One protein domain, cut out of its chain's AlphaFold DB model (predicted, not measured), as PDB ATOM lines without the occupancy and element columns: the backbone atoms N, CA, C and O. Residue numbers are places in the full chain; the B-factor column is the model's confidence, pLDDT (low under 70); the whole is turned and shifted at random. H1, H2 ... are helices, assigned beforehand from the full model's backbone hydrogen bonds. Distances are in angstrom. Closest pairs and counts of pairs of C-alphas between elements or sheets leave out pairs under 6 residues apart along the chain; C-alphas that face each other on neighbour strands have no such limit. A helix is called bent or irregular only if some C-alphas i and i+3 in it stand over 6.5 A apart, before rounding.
ATOM      1  N   ARG A 240     116.060 120.286 183.958       92.38
ATOM      2  CA  ARG A 240     117.017 121.284 183.450       92.38
ATOM      3  C   ARG A 240     116.608 122.704 183.836       92.38
ATOM      4  O   ARG A 240     117.457 123.507 184.195       92.38
ATOM      5  N   GLU A 241     115.315 122.995 183.758       92.94
ATOM      6  CA  GLU A 241     114.757 124.303 184.090       92.94
ATOM      7  C   GLU A 241     114.866 124.614 185.579       92.94
ATOM      8  O   GLU A 241     115.281 125.712 185.949       92.94
ATOM      9  N   ASP A 242     114.550 123.639 186.429       94.19
ATOM     10  CA  ASP A 242     114.649 123.806 187.871       94.19
ATOM     11  C   ASP A 242     116.111 124.020 188.297       94.19
ATOM     12  O   ASP A 242     116.397 124.962 189.025       94.19
ATOM     13  N   LEU A 243     117.062 123.276 187.720       93.19
ATOM     14  CA  LEU A 243     118.507 123.483 187.923       93.19
ATOM     15  C   LEU A 243     119.016 124.857 187.467       93.19
ATOM     16  O   LEU A 243     120.007 125.370 187.989       93.19
ATOM     17  N   ALA A 244     118.390 125.428 186.442       94.00
ATOM     18  CA  ALA A 244     118.828 126.676 185.831       94.00
ATOM     19  C   ALA A 244     118.151 127.920 186.419       94.00
ATOM     20  O   ALA A 244     118.600 129.038 186.142       94.00
ATOM     21  N   ILE A 245     117.052 127.741 187.159       93.44
ATOM     22  CA  ILE A 245     116.197 128.819 187.666       93.44
ATOM     23  C   ILE A 245     115.689 128.494 189.075       93.44
ATOM     24  O   ILE A 245     116.041 129.187 190.028       93.44
ATOM     25  N   GLY A 246     114.850 127.462 189.207       92.44
ATOM     26  CA  GLY A 246     114.072 127.202 190.422       92.44
ATOM     27  C   GLY A 246     114.923 126.925 191.662       92.44
ATOM     28  O   GLY A 246     114.675 127.506 192.719       92.44
ATOM     29  N   SER A 247     116.002 126.151 191.529       91.81
ATOM     30  CA  SER A 247     116.925 125.840 192.627       91.81
ATOM     31  C   SER A 247     117.583 127.087 193.215       91.81
ATOM     32  O   SER A 247     117.889 127.126 194.403       91.81
ATOM     33  N   CYS A 248     117.791 128.129 192.403       90.50
ATOM     34  CA  CYS A 248     118.368 129.386 192.870       90.50
ATOM     35  C   CYS A 248     117.391 130.149 193.776       90.50
ATOM     36  O   CYS A 248     117.800 130.740 194.780       90.50
ATOM     37  N   TYR A 249     116.098 130.094 193.447       90.62
ATOM     38  CA  TYR A 249     115.056 130.755 194.225       90.62
ATOM     39  C   TYR A 249     114.764 130.086 195.568       90.62
ATOM     40  O   TYR A 249     114.197 130.723 196.453       90.62
ATOM     41  N   GLY A 250     115.220 128.846 195.765       88.06
ATOM     42  CA  GLY A 250     115.141 128.169 197.060       88.06
ATOM     43  C   GLY A 250     115.878 128.905 198.187       88.06
ATOM     44  O   GLY A 250     115.485 128.787 199.344       88.06
ATOM     45  N   CYS A 251     116.906 129.696 197.856       85.50
ATOM     46  CA  CYS A 251     117.693 130.454 198.836       85.50
ATOM     47  C   CYS A 251     117.526 131.972 198.713       85.50
ATOM     48  O   CYS A 251     117.608 132.681 199.715       85.50
ATOM     49  N   HIS A 252     117.305 132.489 197.502       87.19
ATOM     50  CA  HIS A 252     117.155 133.923 197.272       87.19
ATOM     51  C   HIS A 252     115.791 134.235 196.658       87.19
ATOM     52  O   HIS A 252     115.474 133.684 195.612       87.19
ATOM     53  N   PRO A 253     114.991 135.154 197.217       87.75
ATOM     54  CA  PRO A 253     113.730 135.532 196.588       87.75
ATOM     55  C   PRO A 253     113.969 136.269 195.263       87.75
ATOM     56  O   PRO A 253     114.954 137.002 195.129       87.75
ATOM     57  N   GLU A 254     113.025 136.150 194.323       83.56
ATOM     58  CA  GLU A 254     113.050 136.818 193.004       83.56
ATOM     59  C   GLU A 254     113.273 138.335 193.093       83.56
ATOM     60  O   GLU A 254     113.896 138.942 192.225       83.56
ATOM     61  N   SER A 255     112.810 138.959 194.180       81.19
ATOM     62  CA  SER A 255     113.009 140.389 194.441       81.19
ATOM     63  C   SER A 255     114.476 140.778 194.636       81.19
ATOM     64  O   SER A 255     114.834 141.939 194.449       81.19
ATOM     65  N   THR A 256     115.326 139.825 195.023       82.00
ATOM     66  CA  THR A 256     116.752 140.047 195.300       82.00
ATOM     67  C   THR A 256     117.649 139.384 194.262       82.00
ATOM     68  O   THR A 256     118.655 139.968 193.860       82.00
ATOM     69  N   LEU A 257     117.273 138.198 193.779       79.62
ATOM     70  CA  LEU A 257     117.989 137.468 192.744       79.62
ATOM     71  C   LEU A 257     117.216 137.589 191.429       79.62
ATOM     72  O   LEU A 257     116.108 137.087 191.307       79.62
ATOM     73  N   GLY A 258     117.796 138.284 190.449       69.25
ATOM     74  CA  GLY A 258     117.106 138.645 189.200       69.25
ATOM     75  C   GLY A 258     116.722 140.123 189.091       69.25
ATOM     76  O   GLY A 258     116.244 140.549 188.045       69.25
ATOM     77  N   ALA A 259     117.019 140.943 190.109       75.25
ATOM     78  CA  ALA A 259     116.805 142.393 190.061       75.25
ATOM     79  C   ALA A 259     117.534 143.076 188.883       75.25
ATOM     80  O   ALA A 259     117.063 144.081 188.358       75.25
ATOM     81  N   SER A 260     118.674 142.527 188.448       76.38
ATOM     82  CA  SER A 260     119.425 143.049 187.300       76.38
ATOM     83  C   SER A 260     118.840 142.636 185.946       76.38
ATOM     84  O   SER A 260     118.985 143.385 184.983       76.38
ATOM     85  N   HIS A 261     118.214 141.459 185.848       82.81
ATOM     86  CA  HIS A 261     117.548 141.001 184.632       82.81
ATOM     87  C   HIS A 261     116.593 139.830 184.937       82.81
ATOM     88  O   HIS A 261     117.003 138.876 185.604       82.81
ATOM     89  N   PRO A 262     115.358 139.844 184.409       86.38
ATOM     90  CA  PRO A 262     114.438 138.714 184.524       86.38
ATOM     91  C   PRO A 262     114.910 137.487 183.725       86.38
ATOM     92  O   PRO A 262     115.565 137.601 182.692       86.38
ATOM     93  N   VAL A 263     114.547 136.290 184.173       91.00
ATOM     94  CA  VAL A 263     114.814 135.028 183.458       91.00
ATOM     95  C   VAL A 263     113.535 134.501 182.807       91.00
ATOM     96  O   VAL A 263     112.487 135.126 182.932       91.00
ATOM     97  N   ARG A 264     113.607 133.363 182.101       92.75
ATOM     98  CA  ARG A 264     112.493 132.800 181.308       92.75
ATOM     99  C   ARG A 264     112.133 133.649 180.087       92.75
ATOM    100  O   ARG A 264     110.972 133.768 179.709       92.75
ATOM    101  N   LEU A 265     113.146 134.256 179.475       90.00
ATOM    102  CA  LEU A 265     112.996 135.114 178.302       90.00
ATOM    103  C   LEU A 265     113.714 134.529 177.093       90.00
ATOM    104  O   LEU A 265     114.678 133.783 177.234       90.00
ATOM    105  N   TYR A 266     113.273 134.918 175.905       91.94
ATOM    106  CA  TYR A 266     113.891 134.540 174.639       91.94
ATOM    107  C   TYR A 266     114.430 135.785 173.935       91.94
ATOM    108  O   TYR A 266     113.996 136.907 174.208       91.94
ATOM    109  N   GLY A 267     115.377 135.585 173.016       86.94
ATOM    110  CA  GLY A 267     115.851 136.656 172.143       86.94
ATOM    111  C   GLY A 267     114.710 137.285 171.332       86.94
ATOM    112  O   GLY A 267     113.700 136.646 171.040       86.94
ATOM    113  N   GLY A 268     114.886 138.546 170.954       84.94
ATOM    114  CA  GLY A 268     113.917 139.336 170.208       84.94
ATOM    115  C   GLY A 268     114.573 140.223 169.152       84.94
ATOM    116  O   GLY A 268     115.720 140.036 168.762       84.94
ATOM    117  N   LYS A 269     113.828 141.223 168.675       79.12
ATOM    118  CA  LYS A 269     114.236 142.076 167.546       79.12
ATOM    119  C   LYS A 269     115.504 142.904 167.797       79.12
ATOM    120  O   LYS A 269     116.226 143.195 166.849       79.12
ATOM    121  N   ASP A 270     115.735 143.314 169.042       79.00
ATOM    122  CA  ASP A 270     116.847 144.194 169.433       79.00
ATOM    123  C   ASP A 270     117.755 143.550 170.506       79.00
ATOM    124  O   ASP A 270     118.642 144.205 171.055       79.00
ATOM    125  N   VAL A 271     117.533 142.262 170.800       84.12
ATOM    126  CA  VAL A 271     118.273 141.475 171.797       84.12
ATOM    127  C   VAL A 271     118.504 140.077 171.242       84.12
ATOM    128  O   VAL A 271     117.550 139.363 170.955       84.12
ATOM    129  N   HIS A 272     119.755 139.657 171.119       88.88
ATOM    130  CA  HIS A 272     120.103 138.284 170.754       88.88
ATOM    131  C   HIS A 272     120.764 137.606 171.949       88.88
ATOM    132  O   HIS A 272     121.533 138.248 172.636       88.88
ATOM    133  N   ILE A 273     120.498 136.328 172.208       90.56
ATOM    134  CA  ILE A 273     121.262 135.573 173.209       90.56
ATOM    135  C   ILE A 273     122.358 134.819 172.447       90.56
ATOM    136  O   ILE A 273     121.996 133.969 171.626       90.56
ATOM    137  N   PRO A 274     123.654 135.117 172.673       89.19
ATOM    138  CA  PRO A 274     124.752 134.418 172.015       89.19
ATOM    139  C   PRO A 274     124.625 132.906 172.157       89.19
ATOM    140  O   PRO A 274     124.304 132.398 173.235       89.19
ATOM    141  N   LYS A 275     124.898 132.182 171.071       89.38
ATOM    142  CA  LYS A 275     124.752 130.719 171.021       89.38
ATOM    143  C   LYS A 275     125.723 129.999 171.953       89.38
ATOM    144  O   LYS A 275     125.473 128.864 172.339       89.38
ATOM    145  N   GLU A 276     126.827 130.655 172.287       89.12
ATOM    146  CA  GLU A 276     127.887 130.151 173.152       89.12
ATOM    147  C   GLU A 276     127.490 130.212 174.633       89.12
ATOM    148  O   GLU A 276     128.101 129.539 175.463       89.12
ATOM    149  N   LEU A 277     126.473 131.011 174.982       90.75
ATOM    150  CA  LEU A 277     125.964 131.074 176.345       90.75
ATOM    151  C   LEU A 277     124.970 129.934 176.607       90.75
ATOM    152  O   LEU A 277     124.143 129.608 175.750       90.75
ATOM    153  N   PRO A 278     124.999 129.336 177.812       92.81
ATOM    154  CA  PRO A 278     124.121 128.223 178.120       92.81
ATOM    155  C   PRO A 278     122.672 128.704 178.213       92.81
ATOM    156  O   PRO A 278     122.341 129.636 178.945       92.81
ATOM    157  N   THR A 279     121.795 128.037 177.473       94.25
ATOM    158  CA  THR A 279     120.349 128.275 177.468       94.25
ATOM    159  C   THR A 279     119.610 126.949 177.583       94.25
ATOM    160  O   THR A 279     120.183 125.871 177.389       94.25
ATOM    161  N   ILE A 280     118.318 127.021 177.889       93.75
ATOM    162  CA  ILE A 280     117.419 125.872 177.784       93.75
ATOM    163  C   ILE A 280     116.557 126.101 176.561       93.75
ATOM    164  O   ILE A 280     115.646 126.916 176.599       93.75
ATOM    165  N   GLU A 281     116.891 125.430 175.459       90.94
ATOM    166  CA  GLU A 281     116.124 125.534 174.208       90.94
ATOM    167  C   GLU A 281     115.966 126.996 173.736       90.94
ATOM    168  O   GLU A 281     114.912 127.423 173.275       90.94
ATOM    169  N   GLY A 282     117.027 127.798 173.890       91.12
ATOM    170  CA  GLY A 282     117.032 129.224 173.547       91.12
ATOM    171  C   GLY A 282     116.451 130.155 174.618       91.12
ATOM    172  O   GLY A 282     116.505 131.372 174.444       91.12
ATOM    173  N   MET A 283     115.944 129.616 175.729       93.88
ATOM    174  CA  MET A 283     115.498 130.389 176.885       93.88
ATOM    175  C   MET A 283     116.688 130.841 177.738       93.88
ATOM    176  O   MET A 283     117.518 130.028 178.160       93.88
ATOM    177  N   LEU A 284     116.734 132.136 178.038       93.06
ATOM    178  CA  LEU A 284     117.642 132.746 179.000       93.06
ATOM    179  C   LEU A 284     117.242 132.372 180.430       93.06
ATOM    180  O   LEU A 284     116.084 132.494 180.837       93.06
ATOM    181  N   THR A 285     118.233 131.947 181.202       94.62
ATOM    182  CA  THR A 285     118.094 131.449 182.576       94.62
ATOM    183  C   THR A 285     119.113 132.129 183.490       94.62
ATOM    184  O   THR A 285     119.955 132.893 183.012       94.62
ATOM    185  N   CYS A 286     119.103 131.833 184.795       93.25
ATOM    186  CA  CYS A 286     120.125 132.361 185.701       93.25
ATOM    187  C   CYS A 286     121.522 131.885 185.268       93.25
ATOM    188  O   CYS A 286     122.470 132.669 185.221       93.25
ATOM    189  N   VAL A 287     121.650 130.614 184.870       94.38
ATOM    190  CA  VAL A 287     122.951 130.011 184.527       94.38
ATOM    191  C   VAL A 287     123.532 130.479 183.189       94.38
ATOM    192  O   VAL A 287     124.716 130.250 182.920       94.38
ATOM    193  N   THR A 288     122.732 131.171 182.367       93.12
ATOM    194  CA  THR A 288     123.193 131.847 181.143       93.12
ATOM    195  C   THR A 288     124.294 132.850 181.468       93.12
ATOM    196  O   THR A 288     125.329 132.871 180.805       93.12
ATOM    197  N   CYS A 289     124.112 133.612 182.549       90.69
ATOM    198  CA  CYS A 289     125.085 134.596 183.019       90.69
ATOM    199  C   CYS A 289     125.878 134.111 184.233       90.69
ATOM    200  O   CYS A 289     127.025 134.517 184.385       90.69
ATOM    201  N   HIS A 290     125.303 133.256 185.084       92.00
ATOM    202  CA  HIS A 290     125.936 132.778 186.314       92.00
ATOM    203  C   HIS A 290     126.530 131.370 186.165       92.00
ATOM    204  O   HIS A 290     125.974 130.502 185.495       92.00
ATOM    205  N   ALA A 291     127.668 131.117 186.809       92.75
ATOM    206  CA  ALA A 291     128.281 129.799 186.894       92.75
ATOM    207  C   ALA A 291     127.972 129.169 188.271       92.75
ATOM    208  O   ALA A 291     128.496 129.635 189.284       92.75
ATOM    209  N   PRO A 292     127.121 128.125 188.336       92.19
ATOM    210  CA  PRO A 292     126.584 127.605 189.600       92.19
ATOM    211  C   PRO A 292     127.617 126.867 190.467       92.19
ATOM    212  O   PRO A 292     127.391 126.672 191.657       92.19
ATOM    213  N   HIS A 293     128.750 126.465 189.887       91.19
ATOM    214  CA  HIS A 293     129.857 125.802 190.589       91.19
ATOM    215  C   HIS A 293     131.011 126.751 190.934       91.19
ATOM    216  O   HIS A 293     132.027 126.324 191.465       91.19
ATOM    217  N   GLY A 294     130.862 128.044 190.646       89.25
ATOM    218  CA  GLY A 294     131.900 129.047 190.855       89.25
ATOM    219  C   GLY A 294     132.260 129.787 189.573       89.25
ATOM    220  O   GLY A 294     132.116 129.266 188.470       89.25
ATOM    221  N   SER A 295     132.721 131.026 189.729       89.56
ATOM    222  CA  SER A 295     133.139 131.885 188.628       89.56
ATOM    223  C   SER A 295     134.402 132.690 188.933       89.56
ATOM    224  O   SER A 295     134.835 132.861 190.077       89.56
ATOM    225  N   VAL A 296     134.968 133.265 187.880       84.19
ATOM    226  CA  VAL A 296     136.070 134.224 187.929       84.19
ATOM    227  C   VAL A 296     135.649 135.596 188.475       84.19
ATOM    228  O   VAL A 296     136.496 136.320 188.997       84.19
ATOM    229  N   ALA A 297     134.362 135.961 188.386       85.69
ATOM    230  CA  ALA A 297     133.853 137.288 188.748       85.69
ATOM    231  C   ALA A 297     132.776 137.255 189.848       85.69
ATOM    232  O   ALA A 297     132.128 136.235 190.098       85.69
ATOM    233  N   LYS A 298     132.641 138.387 190.563       86.19
ATOM    234  CA  LYS A 298     131.745 138.552 191.725       86.19
ATOM    235  C   LYS A 298     130.308 138.177 191.377       86.19
ATOM    236  O   LYS A 298     129.896 138.321 190.235       86.19
ATOM    237  N   ASN A 299     129.528 137.749 192.366       86.69
ATOM    238  CA  ASN A 299     128.145 137.296 192.161       86.69
ATOM    239  C   ASN A 299     128.041 136.118 191.174       86.69
ATOM    240  O   ASN A 299     127.019 135.954 190.525       86.69
ATOM    241  N   LEU A 300     129.098 135.313 191.035       90.12
ATOM    242  CA  LEU A 300     129.160 134.137 190.160       90.12
ATOM    243  C   LEU A 300     128.962 134.407 188.660       90.12
ATOM    244  O   LEU A 300     128.706 133.468 187.913       90.12
ATOM    245  N   VAL A 301     129.068 135.645 188.177       89.81
ATOM    246  CA  VAL A 301     128.866 135.910 186.742       89.81
ATOM    247  C   VAL A 301     130.035 135.389 185.913       89.81
ATOM    248  O   VAL A 301     131.184 135.524 186.321       89.81
ATOM    249  N   ARG A 302     129.765 134.811 184.742       87.50
ATOM    250  CA  ARG A 302     130.764 134.228 183.825       87.50
ATOM    251  C   ARG A 302     131.746 135.256 183.263       87.50
ATOM    252  O   ARG A 302     132.838 134.898 182.844       87.50
ATOM    253  N   GLU A 303     131.357 136.525 183.260       83.50
ATOM    254  CA  GLU A 303     132.163 137.652 182.803       83.50
ATOM    255  C   GLU A 303     131.820 138.893 183.631       83.50
ATOM    256  O   GLU A 303     130.718 139.022 184.156       83.50
ATOM    257  N   THR A 304     132.764 139.821 183.742       76.44
ATOM    258  CA  THR A 304     132.617 141.054 184.514       76.44
ATOM    259  C   THR A 304     131.365 141.835 184.094       76.44
ATOM    260  O   THR A 304     131.234 142.228 182.931       76.44
ATOM    261  N   VAL A 305     130.481 142.133 185.057       66.19
ATOM    262  CA  VAL A 305     129.301 142.992 184.845       66.19
ATOM    263  C   VAL A 305     129.747 144.442 184.624       66.19
ATOM    264  O   VAL A 305     129.848 145.246 185.546       66.19
ATOM    265  N   LYS A 306     130.080 144.752 183.376       69.31
ATOM    266  CA  LYS A 306     130.251 146.097 182.808       69.31
ATOM    267  C   LYS A 306     129.495 146.127 181.475       69.31
ATOM    268  O   LYS A 306     128.714 145.223 181.184       69.31
ATOM    269  N   THR A 307     129.787 147.105 180.621       64.44
ATOM    270  CA  THR A 307     129.310 147.139 179.229       64.44
ATOM    271  C   THR A 307     129.475 145.790 178.524       64.44
ATOM    272  O   THR A 307     128.543 145.351 177.867       64.44
ATOM    273  N   LYS A 308     130.591 145.075 178.735       72.38
ATOM    274  CA  LYS A 308     130.910 143.810 178.049       72.38
ATOM    275  C   LYS A 308     129.844 142.706 178.187       72.38
ATOM    276  O   LYS A 308     129.576 142.026 177.203       72.38
ATOM    277  N   LEU A 309     129.230 142.527 179.361       79.00
ATOM    278  CA  LEU A 309     128.213 141.480 179.543       79.00
ATOM    279  C   LEU A 309     126.873 141.888 178.914       79.00
ATOM    280  O   LEU A 309     126.237 141.088 178.237       79.00
ATOM    281  N   CYS A 310     126.471 143.151 179.076       80.25
ATOM    282  CA  CYS A 310     125.207 143.652 178.533       80.25
ATOM    283  C   CYS A 310     125.232 143.735 176.997       80.25
ATOM    284  O   CYS A 310     124.266 143.340 176.341       80.25
ATOM    285  N   VAL A 311     126.354 144.186 176.413       80.50
ATOM    286  CA  VAL A 311     126.526 144.300 174.951       80.50
ATOM    287  C   VAL A 311     126.568 142.932 174.269       80.50
ATOM    288  O   VAL A 311     126.394 142.866 173.057       80.50
ATOM    289  N   ALA A 312     126.794 141.848 175.026       82.50
ATOM    290  CA  ALA A 312     126.772 140.495 174.480       82.50
ATOM    291  C   ALA A 312     125.392 140.157 173.906       82.50
ATOM    292  O   ALA A 312     125.310 139.441 172.913       82.50
ATOM    293  N   CYS A 313     124.326 140.709 174.500       85.81
ATOM    294  CA  CYS A 313     122.962 140.468 174.044       85.81
ATOM    295  C   CYS A 313     122.289 141.696 173.416       85.81
ATOM    296  O   CYS A 313     121.569 141.578 172.422       85.81
ATOM    297  N   HIS A 314     122.536 142.888 173.960       85.25
ATOM    298  CA  HIS A 314     121.935 144.138 173.492       85.25
ATOM    299  C   HIS A 314     122.798 144.805 172.413       85.25
ATOM    300  O   HIS A 314     123.492 145.780 172.670       85.25
ATOM    301  N   TYR A 315     122.754 144.315 171.176       73.62
ATOM    302  CA  TYR A 315     123.617 144.815 170.091       73.62
ATOM    303  C   TYR A 315     123.175 146.163 169.489       73.62
ATOM    304  O   TYR A 315     123.878 146.733 168.654       73.62
ATOM    305  N   LYS A 316     122.018 146.700 169.896       65.62
ATOM    306  CA  LYS A 316     121.469 147.962 169.382       65.62
ATOM    307  C   LYS A 316     121.337 149.009 170.491       65.62
ATOM    308  O   LYS A 316     120.262 149.247 171.030       65.62
ATOM    309  N   TYR A 317     122.442 149.685 170.792       57.75
ATOM    310  CA  TYR A 317     122.512 150.799 171.748       57.75
ATOM    311  C   TYR A 317     121.960 152.110 171.168       57.75
ATOM    312  O   TYR A 317     122.693 153.076 170.970       57.75
ATOM    313  N   LYS A 318     120.658 152.176 170.875       41.06
ATOM    314  CA  LYS A 318     119.998 153.459 170.576       41.06
ATOM    315  C   LYS A 318     118.837 153.676 171.547       41.06
ATOM    316  O   LYS A 318     117.761 153.126 171.339       41.06
ATOM    317  N   ASN A 319     119.100 154.443 172.612       46.22
ATOM    318  CA  ASN A 319     118.148 155.128 173.505       46.22
ATOM    319  C   ASN A 319     116.762 154.471 173.678       46.22
ATOM    320  O   ASN A 319     115.760 155.093 173.336       46.22
ATOM    321  N   SER A 320     116.666 153.230 174.171       51.00
ATOM    322  CA  SER A 320     115.353 152.554 174.241       51.00
ATOM    323  C   SER A 320     115.031 151.756 175.507       51.00
ATOM    324  O   SER A 320     113.908 151.272 175.612       51.00
ATOM    325  N   SER A 321     115.901 151.685 176.520       46.94
ATOM    326  CA  SER A 321     115.510 151.135 177.830       46.94
ATOM    327  C   SER A 321     115.980 152.001 178.993       46.94
ATOM    328  O   SER A 321     117.163 152.321 179.093       46.94
ATOM    329  N   LEU A 322     115.059 152.341 179.904       47.69
ATOM    330  CA  LEU A 322     115.368 153.029 181.168       47.69
ATOM    331  C   LEU A 322     116.399 152.261 182.014       47.69
ATOM    332  O   LEU A 322     117.169 152.872 182.741       47.69
ATOM    333  N   SER A 323     116.474 150.939 181.859       45.72
ATOM    334  CA  SER A 323     117.376 150.036 182.585       45.72
ATOM    335  C   SER A 323     118.850 150.113 182.159       45.72
ATOM    336  O   SER A 323     119.686 149.436 182.749       45.72
ATOM    337  N   THR A 324     119.179 150.886 181.118       44.25
ATOM    338  CA  THR A 324     120.558 151.057 180.615       44.25
ATOM    339  C   THR A 324     121.135 152.450 180.871       44.25
ATOM    340  O   THR A 324     122.229 152.743 180.393       44.25
ATOM    341  N   MET A 325     120.427 153.307 181.614       41.28
ATOM    342  CA  MET A 325     121.004 154.523 182.190       41.28
ATOM    343  C   MET A 325     121.610 154.155 183.547       41.28
ATOM    344  O   MET A 325     120.906 154.080 184.547       41.28
ATOM    345  N   PHE A 326     122.901 153.833 183.557       38.47
ATOM    346  CA  PHE A 326     123.685 153.852 184.789       38.47
ATOM    347  C   PHE A 326     124.274 155.262 184.902       38.47
ATOM    348  O   PHE A 326     125.038 155.651 184.014       38.47
ATOM    349  N   ASP A 327     123.855 156.010 185.926       35.97
ATOM    350  CA  ASP A 327     124.467 157.286 186.333       35.97
ATOM    351  C   ASP A 327     125.906 157.084 186.842       35.97
ATOM    352  O   ASP A 327     126.175 156.037 187.486       35.97
TER     353      ASP A 327
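AT A GLANCE: This is residues 240 to 327 of the 327 residues of the protein "Paired_CXXCH_1 domain-containing protein" of Desulfuromonas acetexigens (UniProt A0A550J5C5). Little regular structure: the domain is mostly loops, with H1 at one end, the short H2 near the middle touching it, and the short H3 toward the other end. The printed part has 88 residues, with three named helices in the order H1, H2, H3 and no named strand. These hold only 18 residues, class all helix. It is compact, radius of gyration of the C-alphas 13.1 A, spanning 36 by 30 by 25 A.

IN THESE COORDINATES: H1, residues 240 to 249, begins at C-alpha 240 (117.017, 121.284, 183.450) and measures 14.5 A; it is irregular, C-alphas 244 and 247 being 7.1 A apart. H2 is residues 286 to 289, 6.1 A. H3, residues 307 to 310, 5.4 A, ends at C-alpha 310 (125.207, 143.652, 178.533).

HOW THE PARTS SIT: H1 and H2 touch, the closest C-alphas, of Ala 244 and Val 287, being 5.5 A apart. H3 is apart from H1, and only just apart from H2, at 8.3 A. In H1, 3 of 6 O i to N i+4 pairs are within hydrogen-bond range; H2 and H3 are too short for such a pair.

THE WHOLE: The printed part has no cut. Both links are long, 36 and 17 residues. The C-alphas farthest apart, of Gly 250 and Lys 318, are 36.9 A apart. pLDDT is under 70 at residues 258, 305 to 307 and 316 to 327.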